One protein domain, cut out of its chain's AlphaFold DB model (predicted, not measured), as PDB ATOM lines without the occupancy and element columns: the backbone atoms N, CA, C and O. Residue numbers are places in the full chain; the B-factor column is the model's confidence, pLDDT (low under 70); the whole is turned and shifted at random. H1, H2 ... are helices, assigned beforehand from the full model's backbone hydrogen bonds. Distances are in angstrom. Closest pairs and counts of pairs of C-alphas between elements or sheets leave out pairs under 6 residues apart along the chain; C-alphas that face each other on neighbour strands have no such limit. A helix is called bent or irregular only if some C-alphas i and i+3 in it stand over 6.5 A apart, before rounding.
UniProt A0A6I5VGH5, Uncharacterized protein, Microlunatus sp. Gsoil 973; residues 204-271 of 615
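Overview. This is residues 204 to 271 of the 615 residues of an uncharacterized protein of Microlunatus sp. Gsoil 973 (UniProt A0A6I5VGH5). Three short helices, H1, H2 and H3, make a small bundle, up and down, each running against the one before it in the chain, and a long fourth helix, H4, starts beside the bundle and runs out from it as an arm. Residues 262 to 271, of which 262 to 269 belong to H4, stick out free. The 68 printed residues hold four named helices, in the order H1, H2, H3, H4, and no named strand; the class is all helix. The whole is only just compact, close to loose, with a radius of gyration of the C-alphas of 12.9 A, and spans 40 by 26 by 15 A.

Along the chain. H1, residues 204 to 213, begins at C-alpha 204 (239.027, 166.277, 265.065). H2 is residues 217 to 227. H3, residues 233 to 245, is 18.6 A long. H4, residues 248 to 269, is 31.4 A long and ends at C-alpha 269 (249.181, 192.508, 243.086). H2 and H4 are irregular: C-alphas 219 and 222, and likewise 249 and 252, are 7.2 A apart. H4 has a kink of 27 degrees near residue 255.

Arrangement. H1 and H3 touch, the same way at a shallow tilt of 24 degrees; their closest C-alphas, of Ser 211 and Ala 242, are 5.4 A apart. H2 and H3 form a helical hairpin and touch, closest at the C-alphas of Leu 224 and Ile 239, 6.3 A. H1 and H2 are close but not clearly touching, closest at the C-alphas of Leu 213 and Ser 220, 5.9 A. H4 is close to but not clearly touching H2, closest at the C-alphas of Leu 225 and Tyr 257, 7.2 A. H1 and H4 are apart. Every O i to N i+4 pair is within hydrogen-bond range in H1 and H3, against 5 of 7 in H2 and 16 of 18 in H4.

Size, cuts and confidence. The C-alphas farthest apart, of Leu 215 and His 271, are 41.6 A apart. The printed part has no cut, and its three links are tight. Mean pLDDT of the printed part is 79.2; 14 residues are under 70, among them 268 to 271.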
ATOM      1  N   ARG A 204     240.001 167.301 265.490       71.12
ATOM      2  CA  ARG A 204     239.027 166.277 265.065       71.12
ATOM      3  C   ARG A 204     237.606 166.729 265.360       71.12
ATOM      4  O   ARG A 204     236.758 166.681 264.471       71.12
ATOM      5  N   SER A 205     237.364 167.203 266.576       70.12
ATOM      6  CA  SER A 205     236.061 167.717 267.008       70.12
ATOM      7  C   SER A 205     235.597 168.887 266.132       70.12
ATOM      8  O   SER A 205     234.446 168.910 265.698       70.12
ATOM      9  N   ARG A 206     236.522 169.783 265.758       69.31
ATOM     10  CA  ARG A 206     236.262 170.908 264.847       69.31
ATOM     11  C   ARG A 206     235.864 170.471 263.432       69.31
ATOM     12  O   ARG A 206     235.017 171.098 262.803       69.31
ATOM     13  N   ARG A 207     236.426 169.372 262.918       67.31
ATOM     14  CA  ARG A 207     236.052 168.813 261.600       67.31
ATOM     15  C   ARG A 207     234.670 168.188 261.593       67.31
ATOM     16  O   ARG A 207     233.945 168.340 260.611       67.31
ATOM     17  N   TRP A 208     234.310 167.490 262.667       71.25
ATOM     18  CA  TRP A 208     232.974 166.918 262.810       71.25
ATOM     19  C   TRP A 208     231.912 168.015 262.867       71.25
ATOM     20  O   TRP A 208     230.918 167.919 262.152       71.25
ATOM     21  N   THR A 209     232.148 169.087 263.629       68.44
ATOM     22  CA  THR A 209     231.215 170.222 263.709       68.44
ATOM     23  C   THR A 209     231.135 171.006 262.396       68.44
ATOM     24  O   THR A 209     230.031 171.291 261.939       68.44
ATOM     25  N   MET A 210     232.260 171.249 261.709       66.50
ATOM     26  CA  MET A 210     232.281 171.830 260.351       66.50
ATOM     27  C   MET A 210     231.522 170.971 259.326       66.50
ATOM     28  O   MET A 210     230.807 171.495 258.477       66.50
ATOM     29  N   SER A 211     231.643 169.645 259.414       67.25
ATOM     30  CA  SER A 211     230.892 168.729 258.546       67.25
ATOM     31  C   SER A 211     229.401 168.733 258.892       67.25
ATOM     32  O   SER A 211     228.569 168.709 257.992       67.25
ATOM     33  N   ALA A 212     229.044 168.830 260.176       70.44
ATOM     34  CA  ALA A 212     227.656 168.926 260.623       70.44
ATOM     35  C   ALA A 212     226.974 170.231 260.177       70.44
ATOM     36  O   ALA A 212     225.769 170.224 259.932       70.44
ATOM     37  N   LEU A 213     227.727 171.323 259.993       69.31
ATOM     38  CA  LEU A 213     227.197 172.573 259.434       69.31
ATOM     39  C   LEU A 213     226.662 172.407 258.001       69.31
ATOM     40  O   LEU A 213     225.740 173.126 257.624       69.31
ATOM     41  N   SER A 214     227.130 171.409 257.236       65.62
ATOM     42  CA  SER A 214     226.560 171.097 255.911       65.62
ATOM     43  C   SER A 214     225.084 170.666 255.964       65.62
ATOM     44  O   SER A 214     224.383 170.726 254.962       65.62
ATOM     45  N   LEU A 215     224.560 170.284 257.134       69.44
ATOM     46  CA  LEU A 215     223.135 169.971 257.303       69.44
ATOM     47  C   LEU A 215     222.241 171.227 257.305       69.44
ATOM     48  O   LEU A 215     221.020 171.102 257.214       69.44
ATOM     49  N   TYR A 216     222.841 172.419 257.394       72.25
ATOM     50  CA  TYR A 216     222.173 173.724 257.434       72.25
ATOM     51  C   TYR A 216     222.780 174.661 256.366       72.25
ATOM     52  O   TYR A 216     223.563 175.555 256.699       72.25
ATOM     53  N   PRO A 217     222.521 174.407 255.066       64.75
ATOM     54  CA  PRO A 217     223.211 175.066 253.952       64.75
ATOM     55  C   PRO A 217     222.983 176.577 253.855       64.75
ATOM     56  O   PRO A 217     223.913 177.306 253.515       64.75
ATOM     57  N   ASP A 218     221.772 177.058 254.130       67.50
ATOM     58  CA  ASP A 218     221.424 178.465 253.910       67.50
ATOM     59  C   ASP A 218     222.106 179.375 254.941       67.50
ATOM     60  O   ASP A 218     222.603 180.453 254.597       67.50
ATOM     61  N   GLU A 219     222.189 178.905 256.186       72.38
ATOM     62  CA  GLU A 219     222.712 179.647 257.331       72.38
ATOM     63  C   GLU A 219     224.234 179.511 257.502       72.38
ATOM     64  O   GLU A 219     224.890 180.448 257.954       72.38
ATOM     65  N   SER A 220     224.820 178.360 257.149       75.50
ATOM     66  CA  SER A 220     226.234 178.072 257.450       75.50
ATOM     67  C   SER A 220     227.203 178.330 256.294       75.50
ATOM     68  O   SER A 220     228.404 178.483 256.523       75.50
ATOM     69  N   LEU A 221     226.716 178.414 255.051       81.44
ATOM     70  CA  LEU A 221     227.570 178.507 253.865       81.44
ATOM     71  C   LEU A 221     228.446 179.764 253.844       81.44
ATOM     72  O   LEU A 221     229.590 179.687 253.405       81.44
ATOM     73  N   ASP A 222     227.948 180.901 254.333       81.69
ATOM     74  CA  ASP A 222     228.760 182.125 254.400       81.69
ATOM     75  C   ASP A 222     229.933 181.950 255.355       81.69
ATOM     76  O   ASP A 222     231.061 182.279 254.998       81.69
ATOM     77  N   LEU A 223     229.677 181.348 256.517       78.00
ATOM     78  CA  LEU A 223     230.692 181.085 257.526       78.00
ATOM     79  C   LEU A 223     231.717 180.051 257.046       78.00
ATOM     80  O   LEU A 223     232.920 180.246 257.215       78.00
ATOM     81  N   LEU A 224     231.250 178.979 256.400       81.44
ATOM     82  CA  LEU A 224     232.116 177.970 255.793       81.44
ATOM     83  C   LEU A 224     233.007 178.591 254.708       81.44
ATOM     84  O   LEU A 224     234.207 178.331 254.682       81.44
ATOM     85  N   LEU A 225     232.454 179.442 253.837       83.94
ATOM     86  CA  LEU A 225     233.219 180.086 252.770       83.94
ATOM     87  C   LEU A 225     234.217 181.121 253.299       83.94
ATOM     88  O   LEU A 225     235.335 181.162 252.792       83.94
ATOM     89  N   THR A 226     233.869 181.910 254.322       80.81
ATOM     90  CA  THR A 226     234.818 182.846 254.954       80.81
ATOM     91  C   THR A 226     235.925 182.116 255.708       80.81
ATOM     92  O   THR A 226     237.086 182.516 255.632       80.81
ATOM     93  N   ALA A 227     235.603 180.997 256.365       82.31
ATOM     94  CA  ALA A 227     236.579 180.205 257.109       82.31
ATOM     95  C   ALA A 227     237.674 179.604 256.209       82.31
ATOM     96  O   ALA A 227     238.771 179.329 256.690       82.31
ATOM     97  N   LEU A 228     237.437 179.448 254.896       84.12
ATOM     98  CA  LEU A 228     238.445 178.947 253.952       84.12
ATOM     99  C   LEU A 228     239.722 179.802 253.894       84.12
ATOM    100  O   LEU A 228     240.771 179.275 253.525       84.12
ATOM    101  N   GLY A 229     239.649 181.097 254.216       80.12
ATOM    102  CA  GLY A 229     240.822 181.979 254.205       80.12
ATOM    103  C   GLY A 229     241.761 181.771 255.398       80.12
ATOM    104  O   GLY A 229     242.982 181.888 255.261       80.12
ATOM    105  N   GLU A 230     241.207 181.417 256.554       81.44
ATOM    106  CA  GLU A 230     241.929 181.301 257.831       81.44
ATOM    107  C   GLU A 230     242.177 179.843 258.251       81.44
ATOM    108  O   GLU A 230     242.977 179.574 259.145       81.44
ATOM    109  N   ALA A 231     241.511 178.887 257.598       78.88
ATOM    110  CA  ALA A 231     241.605 177.473 257.928       78.88
ATOM    111  C   ALA A 231     242.995 176.872 257.653       78.88
ATOM    112  O   ALA A 231     243.674 177.195 256.674       78.88
ATOM    113  N   SER A 232     243.371 175.897 258.489       79.12
ATOM    114  CA  SER A 232     244.498 174.999 258.218       79.12
ATOM    115  C   SER A 232     244.245 174.175 256.942       79.12
ATOM    116  O   SER A 232     243.104 174.007 256.511       79.12
ATOM    117  N   VAL A 233     245.294 173.610 256.333       76.75
ATOM    118  CA  VAL A 233     245.178 172.806 255.092       76.75
ATOM    119  C   VAL A 233     244.190 171.639 255.245       76.75
ATOM    120  O   VAL A 233     243.420 171.317 254.330       76.75
ATOM    121  N   GLU A 234     244.203 171.004 256.413       76.38
ATOM    122  CA  GLU A 234     243.344 169.866 256.711       76.38
ATOM    123  C   GLU A 234     241.889 170.303 256.949       76.38
ATOM    124  O   GLU A 234     240.967 169.679 256.418       76.38
ATOM    125  N   ASP A 235     241.670 171.411 257.663       79.12
ATOM    126  CA  ASP A 235     240.323 171.926 257.937       79.12
ATOM    127  C   ASP A 235     239.685 172.521 256.677       79.12
ATOM    128  O   ASP A 235     238.513 172.271 256.401       79.12
ATOM    129  N   ALA A 236     240.469 173.191 255.826       82.69
ATOM    130  CA  ALA A 236     240.027 173.646 254.511       82.69
ATOM    131  C   ALA A 236     239.553 172.476 253.636       82.69
ATOM    132  O   ALA A 236     238.621 172.617 252.845       82.69
ATOM    133  N   SER A 237     240.166 171.296 253.771       83.06
ATOM    134  CA  SER A 237     239.739 170.093 253.048       83.06
ATOM    135  C   SER A 237     238.394 169.563 253.541       83.06
ATOM    136  O   SER A 237     237.550 169.222 252.711       83.06
ATOM    137  N   ALA A 238     238.152 169.579 254.855       81.19
ATOM    138  CA  ALA A 238     236.846 169.247 255.421       81.19
ATOM    139  C   ALA A 238     235.763 170.244 254.973       81.19
ATOM    140  O   ALA A 238     234.705 169.826 254.505       81.19
ATOM    141  N   ILE A 239     236.059 171.549 255.015       83.62
ATOM    142  CA  ILE A 239     235.138 172.606 254.568       83.62
ATOM    143  C   ILE A 239     234.800 172.446 253.080       83.62
ATOM    144  O   ILE A 239     233.631 172.499 252.709       83.62
ATOM    145  N   LYS A 240     235.794 172.196 252.214       88.38
ATOM    146  CA  LYS A 240     235.552 171.944 250.782       88.38
ATOM    147  C   LYS A 240     234.586 170.779 250.575       88.38
ATOM    148  O   LYS A 240     233.641 170.919 249.806       88.38
ATOM    149  N   MET A 241     234.803 169.656 251.263       85.56
ATOM    150  CA  MET A 241     233.920 168.489 251.154       85.56
ATOM    151  C   MET A 241     232.506 168.789 251.661       85.56
ATOM    152  O   MET A 241     231.545 168.405 250.997       85.56
ATOM    153  N   ALA A 242     232.379 169.526 252.768       84.62
ATOM    154  CA  ALA A 242     231.096 169.975 253.301       84.62
ATOM    155  C   ALA A 242     230.337 170.832 252.277       84.62
ATOM    156  O   ALA A 242     229.200 170.510 251.944       84.62
ATOM    157  N   VAL A 243     230.980 171.851 251.695       87.06
ATOM    158  CA  VAL A 243     230.355 172.726 250.686       87.06
ATOM    159  C   VAL A 243     230.002 171.962 249.406       87.06
ATOM    160  O   VAL A 243     228.926 172.166 248.858       87.06
ATOM    161  N   ILE A 244     230.862 171.051 248.934       87.56
ATOM    162  CA  ILE A 244     230.574 170.216 247.752       87.56
ATOM    163  C   ILE A 244     229.366 169.299 248.002       87.56
ATOM    164  O   ILE A 244     228.591 169.044 247.082       87.56
ATOM    165  N   SER A 245     229.191 168.809 249.235       86.38
ATOM    166  CA  SER A 245     228.079 167.919 249.594       86.38
ATOM    167  C   SER A 245     226.708 168.606 249.565       86.38
ATOM    168  O   SER A 245     225.700 167.927 249.400       86.38
ATOM    169  N   LEU A 246     226.678 169.943 249.643       85.38
ATOM    170  CA  LEU A 246     225.459 170.752 249.515       85.38
ATOM    171  C   LEU A 246     224.880 170.748 248.092       85.38
ATOM    172  O   LEU A 246     223.742 171.161 247.892       85.38
ATOM    173  N   GLY A 247     225.650 170.279 247.105       84.94
ATOM    174  CA  GLY A 247     225.204 170.169 245.723       84.94
ATOM    175  C   GLY A 247     225.271 171.486 244.937       84.94
ATOM    176  O   GLY A 247     225.871 172.464 245.375       84.94
ATOM    177  N   PRO A 248     224.705 171.523 243.722       85.25
ATOM    178  CA  PRO A 248     224.896 172.631 242.788       85.25
ATOM    179  C   PRO A 248     224.174 173.933 243.159       85.25
ATOM    180  O   PRO A 248     224.544 174.987 242.641       85.25
ATOM    181  N   ASP A 249     223.191 173.897 244.057       85.31
ATOM    182  CA  ASP A 249     222.382 175.072 244.415       85.31
ATOM    183  C   ASP A 249     223.226 176.184 245.064       85.31
ATOM    184  O   ASP A 249     222.947 177.375 244.915       85.31
ATOM    185  N   VAL A 250     224.344 175.816 245.701       89.00
ATOM    186  CA  VAL A 250     225.265 176.774 246.328       89.00
ATOM    187  C   VAL A 250     226.215 177.457 245.338       89.00
ATOM    188  O   VAL A 250     226.913 178.407 245.704       89.00
ATOM    189  N   LEU A 251     226.247 177.020 244.072       89.19
ATOM    190  CA  LEU A 251     227.225 177.451 243.070       89.19
ATOM    191  C   LEU A 251     227.243 178.971 242.878       89.19
ATOM    192  O   LEU A 251     228.316 179.572 242.835       89.19
ATOM    193  N   ALA A 252     226.072 179.611 242.818       88.06
ATOM    194  CA  ALA A 252     225.971 181.061 242.656       88.06
ATOM    195  C   ALA A 252     226.644 181.824 243.813       88.06
ATOM    196  O   ALA A 252     227.324 182.833 243.591       88.06
ATOM    197  N   LYS A 253     226.510 181.315 245.044       89.38
ATOM    198  CA  LYS A 253     227.139 181.900 246.235       89.38
ATOM    199  C   LYS A 253     228.648 181.668 246.217       89.38
ATOM    200  O   LYS A 253     229.403 182.621 246.389       89.38
ATOM    201  N   VAL A 254     229.098 180.452 245.895       92.56
ATOM    202  CA  VAL A 254     230.533 180.141 245.759       92.56
ATOM    203  C   VAL A 254     231.186 181.036 244.694       92.56
ATOM    204  O   VAL A 254     232.261 181.582 244.935       92.56
ATOM    205  N   VAL A 255     230.522 181.272 243.552       92.62
ATOM    206  CA  VAL A 255     230.990 182.199 242.505       92.62
ATOM    207  C   VAL A 255     231.156 183.621 243.049       92.62
ATOM    208  O   VAL A 255     232.158 184.276 242.756       92.62
ATOM    209  N   LYS A 256     230.203 184.109 243.854       90.81
ATOM    210  CA  LYS A 256     230.278 185.440 244.478       90.81
ATOM    211  C   LYS A 256     231.506 185.557 245.386       90.81
ATOM    212  O   LYS A 256     232.294 186.484 245.205       90.81
ATOM    213  N   TYR A 257     231.695 184.613 246.307       90.00
ATOM    214  CA  TYR A 257     232.842 184.606 247.224       90.00
ATOM    215  C   TYR A 257     234.173 184.473 246.488       90.00
ATOM    216  O   TYR A 257     235.126 185.190 246.784       90.00
ATOM    217  N   HIS A 258     234.216 183.621 245.466       93.19
ATOM    218  CA  HIS A 258     235.391 183.459 244.627       93.19
ATOM    219  C   HIS A 258     235.781 184.766 243.914       93.19
ATOM    220  O   HIS A 258     236.954 185.133 243.897       93.19
ATOM    221  N   ARG A 259     234.806 185.506 243.359       91.62
ATOM    222  CA  ARG A 259     235.060 186.813 242.725       91.62
ATOM    223  C   ARG A 259     235.603 187.836 243.723       91.62
ATOM    224  O   ARG A 259     236.537 188.549 243.375       91.62
ATOM    225  N   ILE A 260     235.054 187.887 244.939       88.12
ATOM    226  CA  ILE A 260     235.536 188.784 246.005       88.12
ATOM    227  C   ILE A 260     236.990 188.445 246.353       88.12
ATOM    228  O   ILE A 260     237.850 189.323 246.308       88.12
ATOM    229  N   ALA A 261     237.286 187.165 246.600       87.81
ATOM    230  CA  ALA A 261     238.642 186.696 246.881       87.81
ATOM    231  C   ALA A 261     239.618 187.065 245.748       87.81
ATOM    232  O   ALA A 261     240.684 187.629 245.985       87.81
ATOM    233  N   ALA A 262     239.225 186.819 244.494       87.38
ATOM    234  CA  ALA A 262     240.035 187.136 243.322       87.38
ATOM    235  C   ALA A 262     240.271 188.647 243.144       87.38
ATOM    236  O   ALA A 262     241.361 189.047 242.727       87.38
ATOM    237  N   GLN A 263     239.285 189.493 243.460       86.44
ATOM    238  CA  GLN A 263     239.431 190.950 243.430       86.44
ATOM    239  C   GLN A 263     240.435 191.439 244.476       86.44
ATOM    240  O   GLN A 263     241.321 192.214 244.122       86.44
ATOM    241  N   ILE A 264     240.361 190.930 245.712       84.88
ATOM    242  CA  ILE A 264     241.324 191.254 246.779       84.88
ATOM    243  C   ILE A 264     242.746 190.874 246.342       84.88
ATOM    244  O   ILE A 264     243.655 191.701 246.418       84.88
ATOM    245  N   CYS A 265     242.933 189.674 245.776       84.25
ATOM    246  CA  CYS A 265     244.235 189.267 245.238       84.25
ATOM    247  C   CYS A 265     244.717 190.180 244.098       84.25
ATOM    248  O   CYS A 265     245.905 190.467 243.999       84.25
ATOM    249  N   THR A 266     243.816 190.650 243.231       81.19
ATOM    250  CA  THR A 266     244.191 191.529 242.109       81.19
ATOM    251  C   THR A 266     244.639 192.910 242.606       81.19
ATOM    252  O   THR A 266     245.615 193.452 242.094       81.19
ATOM    253  N   ILE A 267     243.973 193.461 243.629       77.56
ATOM    254  CA  ILE A 267     244.368 194.727 244.272       77.56
ATOM    255  C   ILE A 267     245.735 194.566 244.946       77.56
ATOM    256  O   ILE A 267     246.627 195.379 244.708       77.56
ATOM    257  N   GLY A 268     245.937 193.477 245.695       64.81
ATOM    258  CA  GLY A 268     247.217 193.190 246.352       64.81
ATOM    259  C   GLY A 268     248.400 193.037 245.386       64.81
ATOM    260  O   GLY A 268     249.522 193.369 245.748       64.81
ATOM    261  N   GLN A 269     248.159 192.605 244.142       61.84
ATOM    262  CA  GLN A 269     249.181 192.508 243.086       61.84
ATOM    263  C   GLN A 269     249.470 193.837 242.367       61.84
ATOM    264  O   GLN A 269     250.486 193.950 241.686       61.84
ATOM    265  N   SER A 270     248.590 194.839 242.482       51.66
ATOM    266  CA  SER A 270     248.721 196.124 241.772       51.66
ATOM    267  C   SER A 270     249.707 197.110 242.419       51.66
ATOM    268  O   SER A 270     249.998 198.160 241.843       51.66
ATOM    269  N   HIS A 271     250.283 196.758 243.572       49.75
ATOM    270  CA  HIS A 271     251.372 197.504 244.198       49.75
ATOM    271  C   HIS A 271     252.734 197.072 243.611       49.75
ATOM    272  O   HIS A 271     253.312 196.078 244.029       49.75
TER     273      HIS A 271